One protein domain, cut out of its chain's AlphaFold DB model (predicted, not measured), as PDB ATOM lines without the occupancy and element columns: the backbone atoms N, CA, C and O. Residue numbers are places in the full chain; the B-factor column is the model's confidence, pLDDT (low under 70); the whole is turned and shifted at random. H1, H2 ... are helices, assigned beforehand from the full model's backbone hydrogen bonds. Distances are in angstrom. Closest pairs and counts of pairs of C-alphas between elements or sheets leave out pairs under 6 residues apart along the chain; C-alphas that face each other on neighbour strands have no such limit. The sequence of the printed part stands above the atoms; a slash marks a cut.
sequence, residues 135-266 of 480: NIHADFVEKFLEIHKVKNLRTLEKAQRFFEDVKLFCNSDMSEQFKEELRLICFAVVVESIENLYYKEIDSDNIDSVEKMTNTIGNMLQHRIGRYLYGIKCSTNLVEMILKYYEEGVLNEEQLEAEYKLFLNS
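This is residues 135 to 266 of the 480 residues of an uncharacterized protein of Oliverpabstia intestinalis (UniProt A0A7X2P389). A long helix, H3, runs through the core, with H2, H5 and H6 crossing it at steep angles around its sides and H1 set a little off it, away from H5 and H6. H7 folds back next to H6 with little contact, and the link of residues 196 to 208 together with H4, which returns from its far end, makes an arm that gives the whole much of its length, with residues 205 to 210 sticking out at the tip. The printed part has 132 residues with seven named helices, H1 to H7 in chain order, and no named strand; the class is all helix. It is compact, with a radius of gyration of the C-alphas of 15.9 A, and spans 54 by 30 by 27 A.

The hub is H3, residues 176 to 195, which touches three helices. H2, residues 153 to 167, touches it at a steep tilt of 43 degrees, opposite ways, a helical hairpin; the closest C-alphas, of Ala 159 and Phe 187, are 4.8 A apart. H5, residues 221 to 228, touches residues 184 to 193 of H3 at a steep tilt of 53 degrees, opposite ways, closest at C-alphas of Ala 188 and Ile 225, 5.5 A. H6, residues 236 to 248, touches residues 185 to 190 of H3 at a steep tilt of 52 degrees, the same way, closest at C-alphas of Val 189 and Leu 243, 6.2 A. H1, residues 138 to 147, and H3 are near each other, with 8 pairs of C-alphas within 10 A. H7, residues 253 to 265, and H6 only just touch, with 3 pairs of C-alphas within 8 A, the closest being Leu 238 and Glu 259 at 6.2 A; they form a helical hairpin at a shallow tilt of 25 degrees. H4, residues 209 to 218, is close to H5 but not clearly touching, with C-alphas of Gly 218 and Arg 224 closest at 6.6 A, and is apart from H3. In H2, H3, H4, H6 and H7 every O i to N i+4 pair is within hydrogen-bond range; in H1 4 of 6 are, in H5 2 of 4.

H3 is 27.6 A long, H2 21.0 A, H7 18.6 A, H6 18.0 A, H1 14.6 A, H4 14.1 A and H5 11.7 A. H1 begins at C-alpha 138, (120.591, 146.560, 162.156), and H7 ends at C-alpha 265, (136.838, 130.135, 179.841).

The C-alphas farthest apart, of Ser 172 and Ile 207, are 54.4 A apart. The printed part has no cut, and the link from H3 to H4 is long. Residues 204 to 207 and 265 to 266 are under 70 in pLDDT.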
ATOM      1  N   ASN A 135     123.548 154.995 164.837       88.81
ATOM      2  CA  ASN A 135     124.749 154.190 165.057       88.81
ATOM      3  C   ASN A 135     124.457 152.802 165.662       88.81
ATOM      4  O   ASN A 135     125.266 152.264 166.410       88.81
ATOM      5  N   ILE A 136     123.292 152.222 165.353       89.94
ATOM      6  CA  ILE A 136     122.889 150.899 165.843       89.94
ATOM      7  C   ILE A 136     123.044 149.875 164.717       89.94
ATOM      8  O   ILE A 136     122.601 150.105 163.589       89.94
ATOM      9  N   HIS A 137     123.646 148.726 165.024       89.50
ATOM     10  CA  HIS A 137     123.757 147.617 164.078       89.50
ATOM     11  C   HIS A 137     122.378 146.990 163.813       89.50
ATOM     12  O   HIS A 137     121.739 146.494 164.744       89.50
ATOM     13  N   ALA A 138     121.936 146.993 162.550       89.19
ATOM     14  CA  ALA A 138     120.591 146.560 162.156       89.19
ATOM     15  C   ALA A 138     120.301 145.107 162.572       89.19
ATOM     16  O   ALA A 138     119.339 144.864 163.295       89.19
ATOM     17  N   ASP A 139     121.194 144.167 162.245       88.75
ATOM     18  CA  ASP A 139     120.969 142.744 162.548       88.75
ATOM     19  C   ASP A 139     120.865 142.458 164.051       88.75
ATOM     20  O   ASP A 139     120.182 141.525 164.467       88.75
ATOM     21  N   PHE A 140     121.554 143.250 164.877       92.38
ATOM     22  CA  PHE A 140     121.496 143.101 166.328       92.38
ATOM     23  C   PHE A 140     120.156 143.615 166.854       92.38
ATOM     24  O   PHE A 140     119.457 142.910 167.578       92.38
ATOM     25  N   VAL A 141     119.784 144.842 166.476       91.38
ATOM     26  CA  VAL A 141     118.596 145.497 167.030       91.38
ATOM     27  C   VAL A 141     117.304 144.873 166.520       91.38
ATOM     28  O   VAL A 141     116.321 144.832 167.252       91.38
ATOM     29  N   GLU A 142     117.290 144.332 165.304       90.75
ATOM     30  CA  GLU A 142     116.132 143.609 164.783       90.75
ATOM     31  C   GLU A 142     115.878 142.327 165.580       90.75
ATOM     32  O   GLU A 142     114.774 142.168 166.101       90.75
ATOM     33  N   LYS A 143     116.909 141.499 165.812       91.12
ATOM     34  CA  LYS A 143     116.816 140.311 166.685       91.12
ATOM     35  C   LYS A 143     116.418 140.673 168.114       91.12
ATOM     36  O   LYS A 143     115.566 140.019 168.714       91.12
ATOM     37  N   PHE A 144     116.996 141.743 168.659       92.88
ATOM     38  CA  PHE A 144     116.641 142.230 169.989       92.88
ATOM     39  C   PHE A 144     115.153 142.606 170.065       92.88
ATOM     40  O   PHE A 144     114.467 142.220 171.006       92.88
ATOM     41  N   LEU A 145     114.625 143.305 169.054       91.38
ATOM     42  CA  LEU A 145     113.234 143.772 169.017       91.38
ATOM     43  C   LEU A 145     112.218 142.694 168.598       91.38
ATOM     44  O   LEU A 145     111.008 142.854 168.813       91.38
ATOM     45  N   GLU A 146     112.670 141.587 168.011       89.69
ATOM     46  CA  GLU A 146     111.848 140.389 167.826       89.69
ATOM     47  C   GLU A 146     111.421 139.812 169.178       89.69
ATOM     48  O   GLU A 146     110.240 139.495 169.349       89.69
ATOM     49  N   ILE A 147     112.339 139.779 170.145       90.62
ATOM     50  CA  ILE A 147     112.113 139.228 171.487       90.62
ATOM     51  C   ILE A 147     111.560 140.300 172.438       90.62
ATOM     52  O   ILE A 147     110.532 140.096 173.086       90.62
ATOM     53  N   HIS A 148     112.206 141.465 172.493       91.56
ATOM     54  CA  HIS A 148     111.930 142.532 173.453       91.56
ATOM     55  C   HIS A 148     111.210 143.693 172.766       91.56
ATOM     56  O   HIS A 148     111.807 144.458 172.013       91.56
ATOM     57  N   LYS A 149     109.904 143.851 173.008       87.69
ATOM     58  CA  LYS A 149     109.050 144.826 172.302       87.69
ATOM     59  C   LYS A 149     109.234 146.273 172.790       87.69
ATOM     60  O   LYS A 149     108.279 146.912 173.224       87.69
ATOM     61  N   VAL A 150     110.451 146.808 172.689       89.25
ATOM     62  CA  VAL A 150     110.748 148.216 172.993       89.25
ATOM     63  C   VAL A 150     110.086 149.119 171.956       89.25
ATOM     64  O   VAL A 150     110.278 148.951 170.748       89.25
ATOM     65  N   LYS A 151     109.317 150.100 172.431       86.31
ATOM     66  CA  LYS A 151     108.612 151.064 171.574       86.31
ATOM     67  C   LYS A 151     109.405 152.354 171.376       86.31
ATOM     68  O   LYS A 151     109.384 152.930 170.290       86.31
ATOM     69  N   ASN A 152     110.118 152.796 172.409       88.12
ATOM     70  CA  ASN A 152     110.805 154.078 172.425       88.12
ATOM     71  C   ASN A 152     112.184 154.011 171.747       88.12
ATOM     72  O   ASN A 152     113.134 153.426 172.269       88.12
ATOM     73  N   LEU A 153     112.322 154.677 170.598       89.56
ATOM     74  CA  LEU A 153     113.593 154.748 169.867       89.56
ATOM     75  C   LEU A 153     114.689 155.482 170.652       89.56
ATOM     76  O   LEU A 153     115.863 155.137 170.527       89.56
ATOM     77  N   ARG A 154     114.326 156.447 171.508       90.06
ATOM     78  CA  ARG A 154     115.293 157.187 172.329       90.06
ATOM     79  C   ARG A 154     115.932 156.297 173.391       90.06
ATOM     80  O   ARG A 154     117.090 156.507 173.743       90.06
ATOM     81  N   THR A 155     115.204 155.299 173.883       94.12
ATOM     82  CA  THR A 155     115.742 154.291 174.806       94.12
ATOM     83  C   THR A 155     116.806 153.444 174.111       94.12
ATOM     84  O   THR A 155     117.886 153.253 174.664       94.12
ATOM     85  N   LEU A 156     116.569 153.035 172.860       94.56
ATOM     86  CA  LEU A 156     117.559 152.304 172.058       94.56
ATOM     87  C   LEU A 156     118.799 153.154 171.742       94.56
ATOM     88  O   LEU A 156     119.917 152.652 171.799       94.56
ATOM     89  N   GLU A 157     118.636 154.454 171.470       94.06
ATOM     90  CA  GLU A 157     119.782 155.367 171.314       94.06
ATOM     91  C   GLU A 157     120.602 155.495 172.595       94.06
ATOM     92  O   GLU A 157     121.831 155.489 172.540       94.06
ATOM     93  N   LYS A 158     119.943 155.618 173.753       95.94
ATOM     94  CA  LYS A 158     120.630 155.661 175.051       95.94
ATOM     95  C   LYS A 158     121.396 154.366 175.306       95.94
ATOM     96  O   LYS A 158     122.542 154.433 175.734       95.94
ATOM     97  N   ALA A 159     120.796 153.220 174.988       96.88
ATOM     98  CA  ALA A 159     121.436 151.914 175.096       96.88
ATOM     99  C   ALA A 159     122.684 151.809 174.210       96.88
ATOM    100  O   ALA A 159     123.740 151.392 174.681       96.88
ATOM    101  N   GLN A 160     122.595 152.262 172.956       95.88
ATOM    102  CA  GLN A 160     123.746 152.287 172.053       95.88
ATOM    103  C   GLN A 160     124.851 153.210 172.562       95.88
ATOM    104  O   GLN A 160     126.012 152.821 172.560       95.88
ATOM    105  N   ARG A 161     124.508 154.421 173.014       95.94
ATOM    106  CA  ARG A 161     125.494 155.357 173.574       95.94
ATOM    107  C   ARG A 161     126.181 154.779 174.804       95.94
ATOM    108  O   ARG A 161     127.388 154.923 174.924       95.94
ATOM    109  N   PHE A 162     125.426 154.107 175.671       97.00
ATOM    110  CA  PHE A 162     125.979 153.437 176.840       97.00
ATOM    111  C   PHE A 162     126.935 152.304 176.449       97.00
ATOM    112  O   PHE A 162     128.024 152.207 176.999       97.00
ATOM    113  N   PHE A 163     126.581 151.496 175.445       96.38
ATOM    114  CA  PHE A 163     127.499 150.492 174.909       96.38
ATOM    115  C   PHE A 163     128.781 151.112 174.336       96.38
ATOM    116  O   PHE A 163     129.862 150.602 174.609       96.38
ATOM    117  N   GLU A 164     128.689 152.200 173.562       94.50
ATOM    118  CA  GLU A 164     129.887 152.878 173.044       94.50
ATOM    119  C   GLU A 164     130.772 153.430 174.170       94.50
ATOM    120  O   GLU A 164     131.989 153.403 174.027       94.50
ATOM    121  N   ASP A 165     130.183 153.876 175.284       94.44
ATOM    122  CA  ASP A 165     130.916 154.336 176.471       94.44
ATOM    123  C   ASP A 165     131.659 153.175 177.154       94.44
ATOM    124  O   ASP A 165     132.874 153.216 177.317       94.44
ATOM    125  N   VAL A 166     130.963 152.062 177.427       94.25
ATOM    126  CA  VAL A 166     131.572 150.833 177.979       94.25
ATOM    127  C   VAL A 166     132.679 150.295 177.066       94.25
ATOM    128  O   VAL A 166     133.719 149.826 177.527       94.25
ATOM    129  N   LYS A 167     132.485 150.384 175.749       92.38
ATOM    130  CA  LYS A 167     133.451 149.921 174.751       92.38
ATOM    131  C   LYS A 167     134.779 150.684 174.809       92.38
ATOM    132  O   LYS A 167     135.785 150.124 174.385       92.38
ATOM    133  N   LEU A 168     134.817 151.908 175.351       91.56
ATOM    134  CA  LEU A 168     136.070 152.654 175.549       91.56
ATOM    135  C   LEU A 168     137.024 151.962 176.531       91.56
ATOM    136  O   LEU A 168     138.229 152.164 176.431       91.56
ATOM    137  N   PHE A 169     136.495 151.135 177.433       89.44
ATOM    138  CA  PHE A 169     137.265 150.347 178.398       89.44
ATOM    139  C   PHE A 169     137.673 148.971 177.847       89.44
ATOM    140  O   PHE A 169     138.309 148.186 178.543       89.44
ATOM    141  N   CYS A 170     137.274 148.632 176.617       87.31
ATOM    142  CA  CYS A 170     137.611 147.352 176.001       87.31
ATOM    143  C   CYS A 170     138.951 147.427 175.260       87.31
ATOM    144  O   CYS A 170     139.140 148.266 174.376       87.31
ATOM    145  N   ASN A 171     139.835 146.467 175.530       80.31
ATOM    146  CA  ASN A 171     141.102 146.321 174.813       80.31
ATOM    147  C   ASN A 171     140.895 145.847 173.363       80.31
ATOM    148  O   ASN A 171     139.902 145.188 173.035       80.31
ATOM    149  N   SER A 172     141.865 146.138 172.486       74.88
ATOM    150  CA  SER A 172     141.843 145.712 171.074       74.88
ATOM    151  C   SER A 172     141.714 144.199 170.905       74.88
ATOM    152  O   SER A 172     141.105 143.743 169.939       74.88
ATOM    153  N   ASP A 173     142.239 143.447 171.869       78.06
ATOM    154  CA  ASP A 173     142.356 141.990 171.823       78.06
ATOM    155  C   ASP A 173     141.066 141.282 172.278       78.06
ATOM    156  O   ASP A 173     140.963 140.053 172.232       78.06
ATOM    157  N   MET A 174     140.053 142.046 172.711       84.06
ATOM    158  CA  MET A 174     138.753 141.498 173.083       84.06
ATOM    159  C   MET A 174     137.962 141.050 171.850       84.06
ATOM    160  O   MET A 174     137.736 141.833 170.919       84.06
ATOM    161  N   SER A 175     137.511 139.792 171.866       83.38
ATOM    162  CA  SER A 175     136.774 139.176 170.759       83.38
ATOM    163  C   SER A 175     135.487 139.934 170.410       83.38
ATOM    164  O   SER A 175     134.825 140.518 171.272       83.38
ATOM    165  N   GLU A 176     135.089 139.890 169.136       85.75
ATOM    166  CA  GLU A 176     133.824 140.495 168.700       85.75
ATOM    167  C   GLU A 176     132.609 139.822 169.352       85.75
ATOM    168  O   GLU A 176     131.657 140.515 169.698       85.75
ATOM    169  N   GLN A 177     132.672 138.514 169.636       86.75
ATOM    170  CA  GLN A 177     131.610 137.820 170.369       86.75
ATOM    171  C   GLN A 177     131.405 138.416 171.769       86.75
ATOM    172  O   GLN A 177     130.272 138.680 172.166       86.75
ATOM    173  N   PHE A 178     132.492 138.674 172.504       88.38
ATOM    174  CA  PHE A 178     132.401 139.318 173.815       88.38
ATOM    175  C   PHE A 178     131.755 140.702 173.714       88.38
ATOM    176  O   PHE A 178     130.865 141.028 174.491       88.38
ATOM    177  N   LYS A 179     132.152 141.502 172.717       90.75
ATOM    178  CA  LYS A 179     131.579 142.836 172.478       90.75
ATOM    179  C   LYS A 179     130.095 142.777 172.106       90.75
ATOM    180  O   LYS A 179     129.350 143.682 172.477       90.75
ATOM    181  N   GLU A 180     129.651 141.748 171.388       91.00
ATOM    182  CA  GLU A 180     128.230 141.538 171.091       91.00
ATOM    183  C   GLU A 180     127.422 141.183 172.344       91.00
ATOM    184  O   GLU A 180     126.355 141.761 172.562       91.00
ATOM    185  N   GLU A 181     127.936 140.299 173.203       93.19
ATOM    186  CA  GLU A 181     127.287 139.983 174.482       93.19
ATOM    187  C   GLU A 181     127.293 141.191 175.428       93.19
ATOM    188  O   GLU A 181     126.280 141.494 176.054       93.19
ATOM    189  N   LEU A 182     128.387 141.953 175.459       94.19
ATOM    190  CA  LEU A 182     128.483 143.205 176.204       94.19
ATOM    191  C   LEU A 182     127.462 144.236 175.703       94.19
ATOM    192  O   LEU A 182     126.786 144.876 176.506       94.19
ATOM    193  N   ARG A 183     127.272 144.344 174.380       95.56
ATOM    194  CA  ARG A 183     126.211 145.174 173.786       95.56
ATOM    195  C   ARG A 183     124.834 144.730 174.259       95.56
ATOM    196  O   ARG A 183     124.027 145.581 174.625       95.56
ATOM    197  N   LEU A 184     124.562 143.427 174.273       96.06
ATOM    198  CA  LEU A 184     123.293 142.896 174.766       96.06
ATOM    199  C   LEU A 184     123.068 143.246 176.246       96.06
ATOM    200  O   LEU A 184     121.976 143.697 176.589       96.06
ATOM    201  N   ILE A 185     124.098 143.127 177.092       96.56
ATOM    202  CA  ILE A 185     124.049 143.527 178.509       96.56
ATOM    203  C   ILE A 185     123.735 145.022 178.642       96.56
ATOM    204  O   ILE A 185     122.803 145.387 179.357       96.56
ATOM    205  N   CYS A 186     124.445 145.891 177.918       97.19
ATOM    206  CA  CYS A 186     124.193 147.334 177.927       97.19
ATOM    207  C   CYS A 186     122.755 147.673 177.507       97.19
ATOM    208  O   CYS A 186     122.100 148.504 178.139       97.19
ATOM    209  N   PHE A 187     122.240 147.015 176.463       97.12
ATOM    210  CA  PHE A 187     120.858 147.199 176.024       97.12
ATOM    211  C   PHE A 187     119.858 146.722 177.076       97.12
ATOM    212  O   PHE A 187     118.918 147.454 177.373       97.12
ATOM    213  N   ALA A 188     120.079 145.556 177.681       96.88
ATOM    214  CA  ALA A 188     119.231 145.029 178.744       96.88
ATOM    215  C   ALA A 188     119.158 145.974 179.952       96.88
ATOM    216  O   ALA A 188     118.065 146.280 180.424       96.88
ATOM    217  N   VAL A 189     120.308 146.484 180.409       96.75
ATOM    218  CA  VAL A 189     120.404 147.431 181.531       96.75
ATOM    219  C   VAL A 189     119.598 148.695 181.245       96.75
ATOM    220  O   VAL A 189     118.723 149.058 182.030       96.75
ATOM    221  N   VAL A 190     119.838 149.354 180.108       96.94
ATOM    222  CA  VAL A 190     119.191 150.639 179.794       96.94
ATOM    223  C   VAL A 190     117.700 150.472 179.513       96.94
ATOM    224  O   VAL A 190     116.890 151.263 179.998       96.94
ATOM    225  N   VAL A 191     117.324 149.454 178.737       96.12
ATOM    226  CA  VAL A 191     115.920 149.202 178.396       96.12
ATOM    227  C   VAL A 191     115.126 148.865 179.648       96.12
ATOM    228  O   VAL A 191     114.072 149.457 179.861       96.12
ATOM    229  N   GLU A 192     115.622 147.969 180.499       95.62
ATOM    230  CA  GLU A 192     114.868 147.562 181.683       95.62
ATOM    231  C   GLU A 192     114.793 148.668 182.740       95.62
ATOM    232  O   GLU A 192     113.779 148.778 183.427       95.62
ATOM    233  N   SER A 193     115.819 149.519 182.834       93.75
ATOM    234  CA  SER A 193     115.829 150.663 183.755       93.75
ATOM    235  C   SER A 193     114.847 151.767 183.352       93.75
ATOM    236  O   SER A 193     114.312 152.455 184.218       93.75
ATOM    237  N   ILE A 194     114.609 151.955 182.048       93.12
ATOM    238  CA  ILE A 194     113.745 153.029 181.529       93.12
ATOM    239  C   ILE A 194     112.322 152.530 181.263       93.12
ATOM    240  O   ILE A 194     111.357 153.151 181.700       93.12
ATOM    241  N   GLU A 195     112.179 151.428 180.530       90.81
ATOM    242  CA  GLU A 195     110.886 150.951 180.023       90.81
ATOM    243  C   GLU A 195     110.224 149.937 180.964       90.81
ATOM    244  O   GLU A 195     109.031 149.682 180.821       90.81
ATOM    245  N   ASN A 196     110.973 149.353 181.912       92.06
ATOM    246  CA  ASN A 196     110.474 148.362 182.876       92.06
ATOM    247  C   ASN A 196     109.684 147.207 182.222       92.06
ATOM    248  O   ASN A 196     108.675 146.753 182.763       92.06
ATOM    249  N   LEU A 197     110.125 146.727 181.050       90.69
ATOM    250  CA  LEU A 197     109.353 145.785 180.225       90.69
ATOM    251  C   LEU A 197     108.976 144.491 180.952       90.69
ATOM    252  O   LEU A 197     107.939 143.900 180.647       90.69
ATOM    253  N   TYR A 198     109.817 144.023 181.875       90.31
ATOM    254  CA  TYR A 198     109.573 142.784 182.611       90.31
ATOM    255  C   TYR A 198     109.043 142.994 184.028       90.31
ATOM    256  O   TYR A 198     108.897 142.006 184.762       90.31
ATOM    257  N   TYR A 199     108.746 144.237 184.411       90.31
ATOM    258  CA  TYR A 199     108.118 144.541 185.688       90.31
ATOM    259  C   TYR A 199     106.690 143.996 185.715       90.31
ATOM    260  O   TYR A 199     105.915 144.177 184.777       90.31
ATOM    261  N   LYS A 200     106.337 143.306 186.800       86.19
ATOM    262  CA  LYS A 200     104.980 142.807 187.030       86.19
ATOM    263  C   LYS A 200     104.338 143.608 188.149       86.19
ATOM    264  O   LYS A 200     104.866 143.623 189.258       86.19
ATOM    265  N   GLU A 201     103.194 144.230 187.890       81.50
ATOM    266  CA  GLU A 201     102.417 144.863 188.957       81.50
ATOM    267  C   GLU A 201     102.025 143.822 190.010       81.50
ATOM    268  O   GLU A 201     101.565 142.724 189.688       81.50
ATOM    269  N   ILE A 202     102.272 144.150 191.279       77.69
ATOM    270  CA  ILE A 202     101.939 143.282 192.405       77.69
ATOM    271  C   ILE A 202     100.536 143.658 192.868       77.69
ATOM    272  O   ILE A 202     100.320 144.786 193.308       77.69
ATOM    273  N   ASP A 203      99.603 142.710 192.807       75.31
ATOM    274  CA  ASP A 203      98.272 142.886 193.384       75.31
ATOM    275  C   ASP A 203      98.384 143.021 194.914       75.31
ATOM    276  O   ASP A 203      98.817 142.099 195.621       75.31
ATOM    277  N   SER A 204      98.030 144.200 195.432       66.25
ATOM    278  CA  SER A 204      98.087 144.502 196.862       66.25
ATOM    279  C   SER A 204      97.132 143.634 197.679       66.25
ATOM    280  O   SER A 204      97.444 143.334 198.839       66.25
ATOM    281  N   ASP A 205      96.040 143.171 197.070       67.75
ATOM    282  CA  ASP A 205      94.955 142.442 197.731       67.75
ATOM    283  C   ASP A 205      95.205 140.926 197.782       67.75
ATOM    284  O   ASP A 205      94.500 140.195 198.483       67.75
ATOM    285  N   ASN A 206      96.257 140.442 197.113       64.69
ATOM    286  CA  ASN A 206      96.634 139.032 197.149       64.69
ATOM    287  C   ASN A 206      97.166 138.633 198.544       64.69
ATOM    288  O   ASN A 206      98.080 139.253 199.087       64.69
ATOM    289  N   ILE A 207      96.589 137.600 199.156       65.50
ATOM    290  CA  ILE A 207      96.897 137.180 200.537       65.50
ATOM    291  C   ILE A 207      98.065 136.171 200.571       65.50
ATOM    292  O   ILE A 207      98.627 135.920 201.638       65.50
ATOM    293  N   ASP A 208      98.482 135.622 199.423       78.00
ATOM    294  CA  ASP A 208      99.591 134.666 199.363       78.00
ATOM    295  C   ASP A 208     100.952 135.357 199.567       78.00
ATOM    296  O   ASP A 208     101.487 136.067 198.707       78.00
ATOM    297  N   SER A 209     101.541 135.127 200.742       75.06
ATOM    298  CA  SER A 209     102.850 135.655 201.124       75.06
ATOM    299  C   SER A 209     104.002 135.127 200.261       75.06
ATOM    300  O   SER A 209     104.983 135.843 200.065       75.06
ATOM    301  N   VAL A 210     103.905 133.897 199.741       74.12
ATOM    302  CA  VAL A 210     104.954 133.289 198.904       74.12
ATOM    303  C   VAL A 210     104.909 133.889 197.503       74.12
ATOM    304  O   VAL A 210     105.947 134.259 196.948       74.12
ATOM    305  N   GLU A 211     103.712 134.072 196.951       73.38
ATOM    306  CA  GLU A 211     103.526 134.744 195.664       73.38
ATOM    307  C   GLU A 211     103.991 136.209 195.725       73.38
ATOM    308  O   GLU A 211     104.756 136.663 194.872       73.38
ATOM    309  N   LYS A 212     103.650 136.937 196.796       73.56
ATOM    310  CA  LYS A 212     104.170 138.294 197.026       73.56
ATOM    311  C   LYS A 212     105.698 138.331 197.094       73.56
ATOM    312  O   LYS A 212     106.312 139.198 196.469       73.56
ATOM    313  N   MET A 213     106.325 137.390 197.802       74.31
ATOM    314  CA  MET A 213     107.786 137.338 197.922       74.31
ATOM    315  C   MET A 213     108.464 137.014 196.584       74.31
ATOM    316  O   MET A 213     109.412 137.696 196.198       74.31
ATOM    317  N   THR A 214     107.956 136.027 195.843       73.06
ATOM    318  CA  THR A 214     108.492 135.656 194.520       73.06
ATOM    319  C   THR A 214     108.332 136.773 193.489       73.06
ATOM    320  O   THR A 214     109.277 137.047 192.751       73.06
ATOM    321  N   ASN A 215     107.198 137.479 193.480       79.00
ATOM    322  CA  ASN A 215     107.000 138.654 192.630       79.00
ATOM    323  C   ASN A 215     107.918 139.817 193.031       79.00
ATOM    324  O   ASN A 215     108.483 140.469 192.159       79.00
ATOM    325  N   THR A 216     108.139 140.039 194.329       80.31
ATOM    326  CA  THR A 216     109.079 141.066 194.814       80.31
ATOM    327  C   THR A 216     110.508 140.770 194.357       80.31
ATOM    328  O   THR A 216     111.178 141.653 193.828       80.31
ATOM    329  N   ILE A 217     110.955 139.516 194.484       77.31
ATOM    330  CA  ILE A 217     112.275 139.074 194.014       77.31
ATOM    331  C   ILE A 217     112.372 139.201 192.492       77.31
ATOM    332  O   ILE A 217     113.323 139.780 191.974       77.31
ATOM    333  N   GLY A 218     111.361 138.715 191.769       77.38
ATOM    334  CA  GLY A 218     111.300 138.798 190.311       77.38
ATOM    335  C   GLY A 218     111.256 140.232 189.780       77.38
ATOM    336  O   GLY A 218     111.687 140.466 188.654       77.38
ATOM    337  N   ASN A 219     110.782 141.179 190.592       87.12
ATOM    338  CA  ASN A 219     110.775 142.605 190.299       87.12
ATOM    339  C   ASN A 219     112.060 143.325 190.720       87.12
ATOM    340  O   ASN A 219     112.128 144.535 190.535       87.12
ATOM    341  N   MET A 220     113.097 142.662 191.235       87.44
ATOM    342  CA  MET A 220     114.405 143.312 191.366       87.44
ATOM    343  C   MET A 220     115.001 143.571 189.977       87.44
ATOM    344  O   MET A 220     114.973 142.689 189.121       87.44
ATOM    345  N   LEU A 221     115.556 144.767 189.751       87.88
ATOM    346  CA  LEU A 221     116.067 145.197 188.440       87.88
ATOM    347  C   LEU A 221     117.057 144.183 187.843       87.88
ATOM    348  O   LEU A 221     116.900 143.776 186.695       87.88
ATOM    349  N   GLN A 222     117.995 143.683 188.649       85.94
ATOM    350  CA  GLN A 222     118.958 142.658 188.241       85.94
ATOM    351  C   GLN A 222     118.288 141.364 187.741       85.94
ATOM    352  O   GLN A 222     118.673 140.817 186.706       85.94
ATOM    353  N   HIS A 223     117.239 140.891 188.422       85.88
ATOM    354  CA  HIS A 223     116.486 139.710 187.990       85.88
ATOM    355  C   HIS A 223     115.727 139.947 186.683       85.88
ATOM    356  O   HIS A 223     115.614 139.034 185.861       85.88
ATOM    357  N   ARG A 224     115.221 141.164 186.471       91.88
ATOM    358  CA  ARG A 224     114.547 141.536 185.223       91.88
ATOM    359  C   ARG A 224     115.538 141.637 184.062       91.88
ATOM    360  O   ARG A 224     115.253 141.097 182.996       91.88
ATOM    361  N   ILE A 225     116.727 142.203 184.291       92.12
ATOM    362  CA  ILE A 225     117.836 142.230 183.320       92.12
ATOM    363  C   ILE A 225     118.211 140.809 182.882       92.12
ATOM    364  O   ILE A 225     118.375 140.558 181.691       92.12
ATOM    365  N   GLY A 226     118.241 139.844 183.807       87.50
ATOM    366  CA  GLY A 226     118.519 138.442 183.479       87.50
ATOM    367  C   GLY A 226     117.605 137.840 182.399       87.50
ATOM    368  O   GLY A 226     118.020 136.921 181.697       87.50
ATOM    369  N   ARG A 227     116.391 138.372 182.187       89.00
ATOM    370  CA  ARG A 227     115.464 137.883 181.144       89.00
ATOM    371  C   ARG A 227     115.877 138.241 179.717       89.00
ATOM    372  O   ARG A 227     115.390 137.608 178.783       89.00
ATOM    373  N   TYR A 228     116.758 139.221 179.547       92.19
ATOM    374  CA  TYR A 228     117.341 139.578 178.250       92.19
ATOM    375  C   TYR A 228     118.562 138.723 177.906       92.19
ATOM    376  O   TYR A 228     118.945 138.620 176.746       92.19
ATOM    377  N   LEU A 229     119.188 138.125 178.917       90.00
ATOM    378  CA  LEU A 229     120.536 137.569 178.842       90.00
ATOM    379  C   LEU A 229     120.534 136.044 178.695       90.00
ATOM    380  O   LEU A 229     121.456 135.357 179.129       90.00
ATOM    381  N   TYR A 230     119.482 135.486 178.099       82.06
ATOM    382  CA  TYR A 230     119.379 134.042 177.940       82.06
ATOM    383  C   TYR A 230     120.413 133.521 176.935       82.06
ATOM    384  O   TYR A 230     120.398 133.898 175.765       82.06
ATOM    385  N   GLY A 231     121.274 132.605 177.389       77.25
ATOM    386  CA  GLY A 231     122.247 131.920 176.537       77.25
ATOM    387  C   GLY A 231     123.547 132.685 176.282       77.25
ATOM    388  O   GLY A 231     124.317 132.255 175.425       77.25
ATOM    389  N   ILE A 232     123.803 133.779 177.009       84.56
ATOM    390  CA  ILE A 232     125.107 134.453 176.976       84.56
ATOM    391  C   ILE A 232     126.141 133.678 177.803       84.56
ATOM    392  O   ILE A 232     125.786 132.947 178.732       84.56
ATOM    393  N   LYS A 233     127.419 133.837 177.465       81.81
ATOM    394  CA  LYS A 233     128.557 133.262 178.190       81.81
ATOM    395  C   LYS A 233     129.022 134.165 179.328       81.81
ATOM    396  O   LYS A 233     129.462 133.666 180.359       81.81
ATOM    397  N   CYS A 234     128.919 135.481 179.133       82.94
ATOM    398  CA  CYS A 234     129.296 136.491 180.116       82.94
ATOM    399  C   CYS A 234     128.721 136.200 181.511       82.94
ATOM    400  O   CYS A 234     127.551 135.844 181.665       82.94
ATOM    401  N   SER A 235     129.557 136.380 182.534       81.56
ATOM    402  CA  SER A 235     129.209 136.059 183.916       81.56
ATOM    403  C   SER A 235     128.142 137.007 184.484       81.56
ATOM    404  O   SER A 235     127.998 138.155 184.055       81.56
ATOM    405  N   THR A 236     127.435 136.567 185.528       81.81
ATOM    406  CA  THR A 236     126.530 137.439 186.297       81.81
ATOM    407  C   THR A 236     127.276 138.620 186.932       81.81
ATOM    408  O   THR A 236     126.714 139.709 187.026       81.81
ATOM    409  N   ASN A 237     128.547 138.440 187.309       81.44
ATOM    410  CA  ASN A 237     129.371 139.506 187.885       81.44
ATOM    411  C   ASN A 237     129.621 140.630 186.876       81.44
ATOM    412  O   ASN A 237     129.529 141.803 187.232       81.44
ATOM    413  N   LEU A 238     129.866 140.289 185.605       87.38
ATOM    414  CA  LEU A 238     129.991 141.283 184.543       87.38
ATOM    415  C   LEU A 238     128.692 142.089 184.391       87.38
ATOM    416  O   LEU A 238     128.738 143.310 184.272       87.38
ATOM    417  N   VAL A 239     127.528 141.436 184.466       89.81
ATOM    418  CA  VAL A 239     126.225 142.123 184.416       89.81
ATOM    419  C   VAL A 239     126.067 143.106 185.578       89.81
ATOM    420  O   VAL A 239     125.663 144.246 185.358       89.81
ATOM    421  N   GLU A 240     126.413 142.696 186.800       88.38
ATOM    422  CA  GLU A 240     126.379 143.574 187.977       88.38
ATOM    423  C   GLU A 240     127.332 144.760 187.844       88.38
ATOM    424  O   GLU A 240     126.977 145.882 188.202       88.38
ATOM    425  N   MET A 241     128.533 144.530 187.315       90.69
ATOM    426  CA  MET A 241     129.527 145.576 187.105       90.69
ATOM    427  C   MET A 241     129.045 146.614 186.084       90.69
ATOM    428  O   MET A 241     129.157 147.813 186.328       90.69
ATOM    429  N   ILE A 242     128.452 146.171 184.969       94.62
ATOM    430  CA  ILE A 242     127.882 147.076 183.962       94.62
ATOM    431  C   ILE A 242     126.653 147.817 184.502       94.62
ATOM    432  O   ILE A 242     126.495 149.007 184.228       94.62
ATOM    433  N   LEU A 243     125.805 147.163 185.301       93.75
ATOM    434  CA  LEU A 243     124.679 147.827 185.962       93.75
ATOM    435  C   LEU A 243     125.157 148.913 186.937       93.75
ATOM    436  O   LEU A 243     124.686 150.043 186.866       93.75
ATOM    437  N   LYS A 244     126.146 148.612 187.786       92.12
ATOM    438  CA  LYS A 244     126.751 149.607 188.684       92.12
ATOM    439  C   LYS A 244     127.373 150.758 187.915       92.12
ATOM    440  O   LYS A 244     127.212 151.904 188.310       92.12
ATOM    441  N   TYR A 245     128.036 150.487 186.794       94.69
ATOM    442  CA  TYR A 245     128.573 151.554 185.958       94.69
ATOM    443  C   TYR A 245     127.470 152.470 185.411       94.69
ATOM    444  O   TYR A 245     127.634 153.687 185.408       94.69
ATOM    445  N   TYR A 246     126.325 151.910 185.015       94.50
ATOM    446  CA  TYR A 246     125.172 152.698 184.582       94.50
ATOM    447  C   TYR A 246     124.602 153.592 185.699       94.50
ATOM    448  O   TYR A 246     124.197 154.723 185.430       94.50
ATOM    449  N   GLU A 247     124.573 153.100 186.940       91.25
ATOM    450  CA  GLU A 247     123.991 153.805 188.091       91.25
ATOM    451  C   GLU A 247     124.964 154.795 188.761       91.25
ATOM    452  O   GLU A 247     124.562 155.885 189.167       91.25
ATOM    453  N   GLU A 248     126.244 154.432 188.866       91.69
ATOM    454  CA  GLU A 248     127.257 155.117 189.685       91.69
ATOM    455  C   GLU A 248     128.383 155.759 188.857       91.69
ATOM    456  O   GLU A 248     129.107 156.621 189.359       91.69
ATOM    457  N   GLY A 249     128.546 155.373 187.588       88.06
ATOM    458  CA  GLY A 249     129.514 155.974 186.663       88.06
ATOM    459  C   GLY A 249     130.971 155.526 186.831       88.06
ATOM    460  O   GLY A 249     131.856 156.131 186.226       88.06
ATOM    461  N   VAL A 250     131.252 154.480 187.618       84.75
ATOM    462  CA  VAL A 250     132.608 153.919 187.783       84.75
ATOM    463  C   VAL A 250     132.695 152.510 187.193       84.75
ATOM    464  O   VAL A 250     131.968 151.616 187.616       84.75
ATOM    465  N   LEU A 251     133.608 152.313 186.237       87.25
ATOM    466  CA  LEU A 251     133.953 151.010 185.661       87.25
ATOM    467  C   LEU A 251     135.454 150.769 185.826       87.25
ATOM    468  O   LEU A 251     136.261 151.640 185.503       87.25
ATOM    469  N   ASN A 252     135.828 149.602 186.348       84.19
ATOM    470  CA  ASN A 252     137.226 149.228 186.542       84.19
ATOM    471  C   ASN A 252     137.711 148.364 185.367       84.19
ATOM    472  O   ASN A 252     137.206 147.264 185.151       84.19
ATOM    473  N   GLU A 253     138.705 148.863 184.634       85.75
ATOM    474  CA  GLU A 253     139.303 148.198 183.470       85.75
ATOM    475  C   GLU A 253     139.951 146.849 183.826       85.75
ATOM    476  O   GLU A 253     139.741 145.866 183.120       85.75
ATOM    477  N   GLU A 254     140.646 146.752 184.967       80.75
ATOM    478  CA  GLU A 254     141.272 145.500 185.419       80.75
ATOM    479  C   GLU A 254     140.220 144.420 185.715       80.75
ATOM    480  O   GLU A 254     140.411 143.241 185.407       80.75
ATOM    481  N   GLN A 255     139.080 144.818 186.291       80.12
ATOM    482  CA  GLN A 255     137.964 143.903 186.546       80.12
ATOM    483  C   GLN A 255     137.285 143.477 185.244       80.12
ATOM    484  O   GLN A 255     136.961 142.302 185.089       80.12
ATOM    485  N   LEU A 256     137.125 144.391 184.283       84.19
ATOM    486  CA  LEU A 256     136.592 144.063 182.963       84.19
ATOM    487  C   LEU A 256     137.504 143.081 182.209       84.19
ATOM    488  O   LEU A 256     137.008 142.147 181.581       84.19
ATOM    489  N   GLU A 257     138.826 143.238 182.305       82.00
ATOM    490  CA  GLU A 257     139.780 142.290 181.723       82.00
ATOM    491  C   GLU A 257     139.712 140.914 182.406       82.00
ATOM    492  O   GLU A 257     139.754 139.881 181.733       82.00
ATOM    493  N   ALA A 258     139.560 140.875 183.733       80.94
ATOM    494  CA  ALA A 258     139.359 139.625 184.464       80.94
ATOM    495  C   ALA A 258     138.067 138.912 184.028       80.94
ATOM    496  O   ALA A 258     138.085 137.708 183.767       80.94
ATOM    497  N   GLU A 259     136.968 139.653 183.865       80.94
ATOM    498  CA  GLU A 259     135.708 139.119 183.340       80.94
ATOM    499  C   GLU A 259     135.838 138.657 181.884       80.94
ATOM    500  O   GLU A 259     135.254 137.643 181.512       80.94
ATOM    501  N   TYR A 260     136.658 139.319 181.062       83.69
ATOM    502  CA  TYR A 260     136.966 138.837 179.716       83.69
ATOM    503  C   TYR A 260     137.750 137.513 179.738       83.69
ATOM    504  O   TYR A 260     137.451 136.598 178.969       83.69
ATOM    505  N   LYS A 261     138.709 137.348 180.657       82.44
ATOM    506  CA  LYS A 261     139.395 136.058 180.855       82.44
ATOM    507  C   LYS A 261     138.410 134.977 181.295       82.44
ATOM    508  O   LYS A 261     138.475 133.855 180.796       82.44
ATOM    509  N   LEU A 262     137.467 135.295 182.182       75.75
ATOM    510  CA  LEU A 262     136.385 134.375 182.545       75.75
ATOM    511  C   LEU A 262     135.489 134.058 181.346       75.75
ATOM    512  O   LEU A 262     135.173 132.891 181.143       75.75
ATOM    513  N   PHE A 263     135.167 135.049 180.512       78.19
ATOM    514  CA  PHE A 263     134.399 134.873 179.283       78.19
ATOM    515  C   PHE A 263     135.056 133.869 178.329       78.19
ATOM    516  O   PHE A 263     134.377 132.979 177.825       78.19
ATOM    517  N   LEU A 264     136.375 133.965 178.130       75.12
ATOM    518  CA  LEU A 264     137.134 133.014 177.309       75.12
ATOM    519  C   LEU A 264     137.071 131.583 177.862       75.12
ATOM    520  O   LEU A 264     137.059 130.630 177.090       75.12
ATOM    521  N   ASN A 265     136.993 131.434 179.186       68.31
ATOM    522  CA  ASN A 265     136.838 130.135 179.841       68.31
ATOM    523  C   ASN A 265     135.364 129.663 179.897       68.31
ATOM    524  O   ASN A 265     135.099 128.470 180.038       68.31
ATOM    525  N   SER A 266     134.390 130.575 179.809       51.34
ATOM    526  CA  SER A 266     132.957 130.284 179.912       51.34
ATOM    527  C   SER A 266     132.338 129.998 178.539       51.34
ATOM    528  O   SER A 266     132.490 130.756 177.586       51.34
TER     529      SER A 266